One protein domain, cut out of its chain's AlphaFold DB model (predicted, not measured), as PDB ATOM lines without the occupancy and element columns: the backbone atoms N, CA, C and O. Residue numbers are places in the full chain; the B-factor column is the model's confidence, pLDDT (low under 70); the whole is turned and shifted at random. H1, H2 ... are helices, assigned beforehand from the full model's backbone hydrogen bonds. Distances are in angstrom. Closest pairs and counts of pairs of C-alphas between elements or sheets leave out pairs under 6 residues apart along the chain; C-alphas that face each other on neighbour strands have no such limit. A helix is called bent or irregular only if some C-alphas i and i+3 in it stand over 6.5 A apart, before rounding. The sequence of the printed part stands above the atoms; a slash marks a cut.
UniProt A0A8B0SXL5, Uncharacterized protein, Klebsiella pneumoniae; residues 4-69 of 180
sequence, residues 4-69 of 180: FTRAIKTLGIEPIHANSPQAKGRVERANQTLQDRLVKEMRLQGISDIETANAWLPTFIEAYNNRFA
ATOM      1  N   PHE A   4     224.744 231.837 189.731       87.50
ATOM      2  CA  PHE A   4     225.349 232.865 188.887       87.50
ATOM      3  C   PHE A   4     224.751 232.878 187.476       87.50
ATOM      4  O   PHE A   4     224.222 233.899 187.047       87.50
ATOM      5  N   THR A   5     224.738 231.730 186.781       88.06
ATOM      6  CA  THR A   5     224.178 231.636 185.422       88.06
ATOM      7  C   THR A   5     222.699 232.013 185.388       88.06
ATOM      8  O   THR A   5     222.239 232.585 184.405       88.06
ATOM      9  N   ARG A   6     221.938 231.712 186.448       89.81
ATOM     10  CA  ARG A   6     220.549 232.163 186.550       89.81
ATOM     11  C   ARG A   6     220.472 233.689 186.620       89.81
ATOM     12  O   ARG A   6     219.695 234.261 185.873       89.81
ATOM     13  N   ALA A   7     221.232 234.319 187.515       90.62
ATOM     14  CA  ALA A   7     221.163 235.762 187.733       90.62
ATOM     15  C   ALA A   7     221.477 236.549 186.452       90.62
ATOM     16  O   ALA A   7     220.662 237.364 186.032       90.62
ATOM     17  N   ILE A   8     222.591 236.230 185.783       91.44
ATOM     18  CA  ILE A   8     222.989 236.921 184.547       91.44
ATOM     19  C   ILE A   8     221.979 236.705 183.413       91.44
ATOM     20  O   ILE A   8     221.655 237.650 182.708       91.44
ATOM     21  N   LYS A   9     221.395 235.502 183.293       89.81
ATOM     22  CA  LYS A   9     220.351 235.233 182.295       89.81
ATOM     23  C   LYS A   9     219.086 236.044 182.552       89.81
ATOM     24  O   LYS A   9     218.504 236.544 181.600       89.81
ATOM     25  N   THR A  10     218.663 236.176 183.810       89.19
ATOM     26  CA  THR A  10     217.497 237.004 184.156       89.19
ATOM     27  C   THR A  10     217.739 238.475 183.826       89.19
ATOM     28  O   THR A  10     216.821 239.150 183.389       89.19
ATOM     29  N   LEU A  11     218.976 238.951 183.980       90.12
ATOM     30  CA  LEU A  11     219.367 240.318 183.629       90.12
ATOM     31  C   LEU A  11     219.584 240.532 182.121       90.12
ATOM     32  O   LEU A  11     219.938 241.634 181.722       90.12
ATOM     33  N   GLY A  12     219.422 239.499 181.284       89.12
ATOM     34  CA  GLY A  12     219.710 239.588 179.850       89.12
ATOM     35  C   GLY A  12     221.203 239.721 179.522       89.12
ATOM     36  O   GLY A  12     221.554 240.151 178.430       89.12
ATOM     37  N   ILE A  13     222.088 239.355 180.453       90.31
ATOM     38  CA  ILE A  13     223.541 239.457 180.292       90.31
ATOM     39  C   ILE A  13     224.078 238.162 179.682       90.31
ATOM     40  O   ILE A  13     223.977 237.080 180.276       90.31
ATOM     41  N   GLU A  14     224.707 238.280 178.515       90.00
ATOM     42  CA  GLU A  14     225.410 237.178 177.868       90.00
ATOM     43  C   GLU A  14     226.835 237.025 178.436       90.00
ATOM     44  O   GLU A  14     227.641 237.956 178.356       90.00
ATOM     45  N   PRO A  15     227.189 235.866 179.026       86.81
ATOM     46  CA  PRO A  15     228.541 235.640 179.518       86.81
ATOM     47  C   PRO A  15     229.513 235.400 178.361       86.81
ATOM     48  O   PRO A  15     229.414 234.405 177.642       86.81
ATOM     49  N   ILE A  16     230.522 236.260 178.244       86.69
ATOM     50  CA  ILE A  16     231.629 236.073 177.304       86.69
ATOM     51  C   ILE A  16     232.720 235.247 177.992       86.69
ATOM     52  O   ILE A  16     233.392 235.710 178.914       86.69
ATOM     53  N   HIS A  17     232.904 234.006 177.544       84.62
ATOM     54  CA  HIS A  17     233.928 233.116 178.089       84.62
ATOM     55  C   HIS A  17     235.277 233.292 177.378       84.62
ATOM     56  O   HIS A  17     235.355 233.442 176.158       84.62
ATOM     57  N   ALA A  18     236.366 233.217 178.145       85.69
ATOM     58  CA  ALA A  18     237.723 233.210 177.608       85.69
ATOM     59  C   ALA A  18     238.063 231.826 177.024       85.69
ATOM     60  O   ALA A  18     238.687 231.000 177.684       85.69
ATOM     61  N   ASN A  19     237.644 231.580 175.782       87.44
ATOM     62  CA  ASN A  19     237.778 230.271 175.127       87.44
ATOM     63  C   ASN A  19     239.186 229.974 174.571       87.44
ATOM     64  O   ASN A  19     239.405 228.900 174.023       87.44
ATOM     65  N   SER A  20     240.141 230.906 174.689       90.75
ATOM     66  CA  SER A  20     241.527 230.715 174.240       90.75
ATOM     67  C   SER A  20     242.529 230.853 175.393       90.75
ATOM     68  O   SER A  20     242.329 231.703 176.273       90.75
ATOM     69  N   PRO A  21     243.646 230.096 175.374       85.31
ATOM     70  CA  PRO A  21     244.729 230.249 176.348       85.31
ATOM     71  C   PRO A  21     245.257 231.686 176.436       85.31
ATOM     72  O   PRO A  21     245.561 232.176 177.517       85.31
ATOM     73  N   GLN A  22     245.314 232.404 175.311       87.44
ATOM     74  CA  GLN A  22     245.795 233.783 175.243       87.44
ATOM     75  C   GLN A  22     244.828 234.767 175.915       87.44
ATOM     76  O   GLN A  22     245.266 235.704 176.587       87.44
ATOM     77  N   ALA A  23     243.513 234.589 175.739       84.06
ATOM     78  CA  ALA A  23     242.518 235.391 176.446       84.06
ATOM     79  C   ALA A  23     242.556 235.090 177.949       84.06
ATOM     80  O   ALA A  23     242.635 236.013 178.761       84.06
ATOM     81  N   LYS A  24     242.595 233.805 178.315       87.94
ATOM     82  CA  LYS A  24     242.647 233.366 179.711       87.94
ATOM     83  C   LYS A  24     243.905 233.874 180.424       87.94
ATOM     84  O   LYS A  24     243.782 234.505 181.469       87.94
ATOM     85  N   GLY A  25     245.078 233.734 179.807       88.56
ATOM     86  CA  GLY A  25     246.352 234.206 180.354       88.56
ATOM     87  C   GLY A  25     246.485 235.734 180.428       88.56
ATOM     88  O   GLY A  25     247.288 236.246 181.207       88.56
ATOM     89  N   ARG A  26     245.713 236.504 179.647       85.25
ATOM     90  CA  ARG A  26     245.597 237.963 179.845       85.25
ATOM     91  C   ARG A  26     244.782 238.291 181.095       85.25
ATOM     92  O   ARG A  26     245.243 239.080 181.915       85.25
ATOM     93  N   VAL A  27     243.622 237.652 181.254       85.19
ATOM     94  CA  VAL A  27     242.749 237.826 182.427       85.19
ATOM     95  C   VAL A  27     243.473 237.427 183.714       85.19
ATOM     96  O   VAL A  27     243.443 238.163 184.696       85.19
ATOM     97  N   GLU A  28     244.168 236.291 183.709       90.56
ATOM     98  CA  GLU A  28     244.894 235.794 184.881       90.56
ATOM     99  C   GLU A  28     246.014 236.734 185.322       90.56
ATOM    100  O   GLU A  28     246.106 237.037 186.507       90.56
ATOM    101  N   ARG A  29     246.815 237.270 184.391       87.88
ATOM    102  CA  ARG A  29     247.894 238.212 184.732       87.88
ATOM    103  C   ARG A  29     247.376 239.520 185.330       87.88
ATOM    104  O   ARG A  29     247.946 240.009 186.307       87.88
ATOM    105  N   ALA A  30     246.304 240.080 184.767       86.12
ATOM    106  CA  ALA A  30     245.681 241.287 185.310       86.12
ATOM    107  C   ALA A  30     245.142 241.038 186.730       86.12
ATOM    108  O   ALA A  30     245.464 241.783 187.657       86.12
ATOM    109  N   ASN A  31     244.418 239.930 186.920       86.50
ATOM    110  CA  ASN A  31     243.870 239.547 188.220       86.50
ATOM    111  C   ASN A  31     244.965 239.263 189.253       86.50
ATOM    112  O   ASN A  31     244.853 239.708 190.391       86.50
ATOM    113  N   GLN A  32     246.039 238.571 188.866       89.88
ATOM    114  CA  GLN A  32     247.172 238.294 189.745       89.88
ATOM    115  C   GLN A  32     247.842 239.593 190.205       89.88
ATOM    116  O   GLN A  32     248.143 239.743 191.385       89.88
ATOM    117  N   THR A  33     248.023 240.554 189.295       86.94
ATOM    118  CA  THR A  33     248.603 241.865 189.621       86.94
ATOM    119  C   THR A  33     247.726 242.636 190.607       86.94
ATOM    120  O   THR A  33     248.241 243.228 191.554       86.94
ATOM    121  N   LEU A  34     246.405 242.624 190.399       89.06
ATOM    122  CA  LEU A  34     245.445 243.258 191.302       89.06
ATOM    123  C   LEU A  34     245.473 242.614 192.696       89.06
ATOM    124  O   LEU A  34     245.626 243.321 193.688       89.06
ATOM    125  N   GLN A  35     245.363 241.285 192.768       89.50
ATOM    126  CA  GLN A  35     245.302 240.545 194.034       89.50
ATOM    127  C   GLN A  35     246.603 240.656 194.837       89.50
ATOM    128  O   GLN A  35     246.553 240.869 196.046       89.50
ATOM    129  N   ASP A  36     247.760 240.565 194.178       92.19
ATOM    130  CA  ASP A  36     249.062 240.696 194.839       92.19
ATOM    131  C   ASP A  36     249.279 242.107 195.409       92.19
ATOM    132  O   ASP A  36     249.725 242.267 196.546       92.19
ATOM    133  N   ARG A  37     248.921 243.149 194.645       92.62
ATOM    134  CA  ARG A  37     249.084 244.542 195.084       92.62
ATOM    135  C   ARG A  37     248.104 244.934 196.172       92.62
ATOM    136  O   ARG A  37     248.531 245.569 197.129       92.62
ATOM    137  N   LEU A  38     246.832 244.554 196.046       93.62
ATOM    138  CA  LEU A  38     245.792 244.923 197.007       93.62
ATOM    139  C   LEU A  38     246.205 244.541 198.434       93.62
ATOM    140  O   LEU A  38     246.212 245.388 199.320       93.62
ATOM    141  N   VAL A  39     246.648 243.298 198.634       92.19
ATOM    142  CA  VAL A  39     247.060 242.800 199.957       92.19
ATOM    143  C   VAL A  39     248.283 243.549 200.497       92.19
ATOM    144  O   VAL A  39     248.355 243.851 201.689       92.19
ATOM    145  N   LYS A  40     249.259 243.864 199.637       94.44
ATOM    146  CA  LYS A  40     250.483 244.582 200.034       94.44
ATOM    147  C   LYS A  40     250.199 246.033 200.403       94.44
ATOM    148  O   LYS A  40     250.684 246.498 201.425       94.44
ATOM    149  N   GLU A  41     249.399 246.722 199.600       94.69
ATOM    150  CA  GLU A  41     249.007 248.111 199.841       94.69
ATOM    151  C   GLU A  41     248.142 248.215 201.108       94.69
ATOM    152  O   GLU A  41     248.419 249.058 201.956       94.69
ATOM    153  N   MET A  42     247.203 247.285 201.334       94.94
ATOM    154  CA  MET A  42     246.469 247.203 202.607       94.94
ATOM    155  C   MET A  42     247.410 247.053 203.807       94.94
ATOM    156  O   MET A  42     247.240 247.731 204.819       94.94
ATOM    157  N   ARG A  43     248.439 246.200 203.691       95.06
ATOM    158  CA  ARG A  43     249.441 246.012 204.749       95.06
ATOM    159  C   ARG A  43     250.271 247.273 204.995       95.06
ATOM    160  O   ARG A  43     250.560 247.570 206.149       95.06
ATOM    161  N   LEU A  44     250.639 248.013 203.947       95.19
ATOM    162  CA  LEU A  44     251.353 249.291 204.078       95.19
ATOM    163  C   LEU A  44     250.511 250.357 204.787       95.19
ATOM    164  O   LEU A  44     251.059 251.174 205.518       95.19
ATOM    165  N   GLN A  45     249.191 250.320 204.605       94.31
ATOM    166  CA  GLN A  45     248.242 251.203 205.287       94.31
ATOM    167  C   GLN A  45     247.848 250.708 206.691       94.31
ATOM    168  O   GLN A  45     247.052 251.353 207.365       94.31
ATOM    169  N   GLY A  46     248.374 249.562 207.142       95.75
ATOM    170  CA  GLY A  46     248.048 248.984 208.451       95.75
ATOM    171  C   GLY A  46     246.609 248.466 208.580       95.75
ATOM    172  O   GLY A  46     246.119 248.303 209.694       95.75
ATOM    173  N   ILE A  47     245.924 248.201 207.465       96.19
ATOM    174  CA  ILE A  47     244.522 247.769 207.455       96.19
ATOM    175  C   ILE A  47     244.430 246.290 207.848       96.19
ATOM    176  O   ILE A  47     245.108 245.443 207.260       96.19
ATOM    177  N   SER A  48     243.566 245.971 208.817       93.88
ATOM    178  CA  SER A  48     243.385 244.598 209.324       93.88
ATOM    179  C   SER A  48     241.926 244.155 209.502       93.88
ATOM    180  O   SER A  48     241.683 242.994 209.830       93.88
ATOM    181  N   ASP A  49     240.964 245.031 209.218       94.06
ATOM    182  CA  ASP A  49     239.522 244.790 209.307       94.06
ATOM    183  C   ASP A  49     238.805 245.113 207.983       94.06
ATOM    184  O   ASP A  49     239.326 245.821 207.114       94.06
ATOM    185  N   ILE A  50     237.608 244.545 207.805       92.81
ATOM    186  CA  ILE A  50     236.859 244.638 206.547       92.81
ATOM    187  C   ILE A  50     236.226 246.019 206.363       92.81
ATOM    188  O   ILE A  50     236.104 246.500 205.238       92.81
ATOM    189  N   GLU A  51     235.848 246.675 207.456       93.81
ATOM    190  CA  GLU A  51     235.229 247.993 207.463       93.81
ATOM    191  C   GLU A  51     236.210 249.049 206.939       93.81
ATOM    192  O   GLU A  51     235.912 249.751 205.968       93.81
ATOM    193  N   THR A  52     237.414 249.096 207.508       94.62
ATOM    194  CA  THR A  52     238.488 250.004 207.087       94.62
ATOM    195  C   THR A  52     238.968 249.675 205.675       94.62
ATOM    196  O   THR A  52     239.209 250.585 204.878       94.62
ATOM    197  N   ALA A  53     239.041 248.390 205.312       94.62
ATOM    198  CA  ALA A  53     239.350 247.982 203.944       94.62
ATOM    199  C   ALA A  53     238.329 248.534 202.940       94.62
ATOM    200  O   ALA A  53     238.721 249.141 201.944       94.62
ATOM    201  N   ASN A  54     237.029 248.381 203.215       94.81
ATOM    202  CA  ASN A  54     235.964 248.888 202.349       94.81
ATOM    203  C   ASN A  54     235.998 250.415 202.209       94.81
ATOM    204  O   ASN A  54     235.776 250.923 201.112       94.81
ATOM    205  N   ALA A  55     236.317 251.140 203.284       95.31
ATOM    206  CA  ALA A  55     236.468 252.593 203.243       95.31
ATOM    207  C   ALA A  55     237.683 253.043 202.408       95.31
ATOM    208  O   ALA A  55     237.632 254.081 201.754       95.31
ATOM    209  N   TRP A  56     238.765 252.260 202.408       96.25
ATOM    210  CA  TRP A  56     240.003 252.568 201.685       96.25
ATOM    211  C   TRP A  56     240.006 252.116 200.212       96.25
ATOM    212  O   TRP A  56     240.709 252.701 199.384       96.25
ATOM    213  N   LEU A  57     239.214 251.097 199.858       95.12
ATOM    214  CA  LEU A  57     239.158 250.529 198.504       95.12
ATOM    215  C   LEU A  57     238.978 251.560 197.370       95.12
ATOM    216  O   LEU A  57     239.669 251.405 196.362       95.12
ATOM    217  N   PRO A  58     238.128 252.604 197.480       96.50
ATOM    218  CA  PRO A  58     237.997 253.619 196.433       96.50
ATOM    219  C   PRO A  58     239.328 254.300 196.083       96.50
ATOM    220  O   PRO A  58     239.677 254.402 194.907       96.50
ATOM    221  N   THR A  59     240.118 254.664 197.097       95.69
ATOM    222  CA  THR A  59     241.444 255.275 196.929       95.69
ATOM    223  C   THR A  59     242.410 254.322 196.228       95.69
ATOM    224  O   THR A  59     243.166 254.720 195.338       95.69
ATOM    225  N   PHE A  60     242.376 253.037 196.587       94.94
ATOM    226  CA  PHE A  60     243.182 252.020 195.915       94.94
ATOM    227  C   PHE A  60     242.779 251.838 194.448       94.94
ATOM    228  O   PHE A  60     243.654 251.757 193.587       94.94
ATOM    229  N   ILE A  61     241.475 251.788 194.153       93.75
ATOM    230  CA  ILE A  61     240.951 251.630 192.789       93.75
ATOM    231  C   ILE A  61     241.410 252.793 191.907       93.75
ATOM    232  O   ILE A  61     241.870 252.557 190.791       93.75
ATOM    233  N   GLU A  62     241.347 254.026 192.408       95.44
ATOM    234  CA  GLU A  62     241.834 255.205 191.690       95.44
ATOM    235  C   GLU A  62     243.339 255.105 191.393       95.44
ATOM    236  O   GLU A  62     243.759 255.189 190.236       95.44
ATOM    237  N   ALA A  63     244.162 254.830 192.410       93.94
ATOM    238  CA  ALA A  63     245.609 254.690 192.247       93.94
ATOM    239  C   ALA A  63     245.998 253.521 191.319       93.94
ATOM    240  O   ALA A  63     246.962 253.620 190.554       93.94
ATOM    241  N   TYR A  64     245.256 252.413 191.376       93.56
ATOM    242  CA  TYR A  64     245.445 251.256 190.506       93.56
ATOM    243  C   TYR A  64     245.095 251.597 189.055       93.56
ATOM    244  O   TYR A  64     245.902 251.354 188.155       93.56
ATOM    245  N   ASN A  65     243.932 252.208 188.822       92.69
ATOM    246  CA  ASN A  65     243.482 252.578 187.484       92.69
ATOM    247  C   ASN A  65     244.409 253.614 186.842       92.69
ATOM    248  O   ASN A  65     244.763 253.452 185.679       92.69
ATOM    249  N   ASN A  66     244.919 254.585 187.604       93.44
ATOM    250  CA  ASN A  66     245.903 255.551 187.103       93.44
ATOM    251  C   ASN A  66     247.196 254.895 186.583       93.44
ATOM    252  O   ASN A  66     247.876 255.462 185.730       93.44
ATOM    253  N   ARG A  67     247.555 253.709 187.088       91.56
ATOM    254  CA  ARG A  67     248.775 252.986 186.692       91.56
ATOM    255  C   ARG A  67     248.538 251.932 185.614       91.56
ATOM    256  O   ARG A  67     249.440 251.683 184.818       91.56
ATOM    257  N   PHE A  68     247.384 251.268 185.632       90.44
ATOM    258  CA  PHE A  68     247.157 250.044 184.854       90.44
ATOM    259  C   PHE A  68     245.944 250.094 183.927       90.44
ATOM    260  O   PHE A  68     245.845 249.245 183.036       90.44
ATOM    261  N   ALA A  69     245.019 251.041 184.107       90.44
ATOM    262  CA  ALA A  69     243.873 251.139 183.215       90.44
ATOM    263  C   ALA A  69     244.336 251.564 181.819       90.44
ATOM    264  O   ALA A  69     245.198 252.423 181.647       90.44
TER     265      ALA A  69
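AT A GLANCE: This is residues 4 to 69 of the 180 residues of an uncharacterized protein of Klebsiella pneumoniae (UniProt A0A8B0SXL5). An open, loose frame: the long helix H2 has the small helix H1 at the far end of an extended link, residues 11 to 20, that leads to its first residue, and after its last residue a tight link folds back into the kinked helix H3. Residues 6 to 12 and 19 to 25 stick out. The 66 printed residues hold three named helices, H1, H2, H3 in order, and no named strand; the class is all helix. The whole is only just loose, close to extended, with a radius of gyration of the C-alphas of 15.7 A and spans of 39 by 29 by 20 A.

HOW THE PARTS SIT: H1, residues 4 to 10, is apart from H2, residues 21 to 44, and from H3, residues 50 to 68. H2 and H3 are close but not clearly touching; their closest C-alphas, those of Met 42 and Ala 53, are 7.3 A apart. They run opposite ways at a steep tilt of 54 degrees. In H1 every O i to N i+4 pair is within hydrogen-bond range; in H2 18 of 20 are, in H3 12 of 15.

IN THESE COORDINATES: H1 begins at C-alpha 4 (225.349, 232.865, 188.887). H2 is 34.3 A long. H3, 24.6 A, is irregular, with C-alphas 55 and 58 7.1 A apart and a kink of 44 degrees near residue 57; it ends at C-alpha 68 (247.157, 250.044, 184.854).

THE WHOLE: The C-alphas farthest apart, of Gly 12 and Gly 46, are 41.3 A apart. The printed part has no cut. The link H1 to H2 is short, H2 to H3 tight. No printed residue is under pLDDT 70.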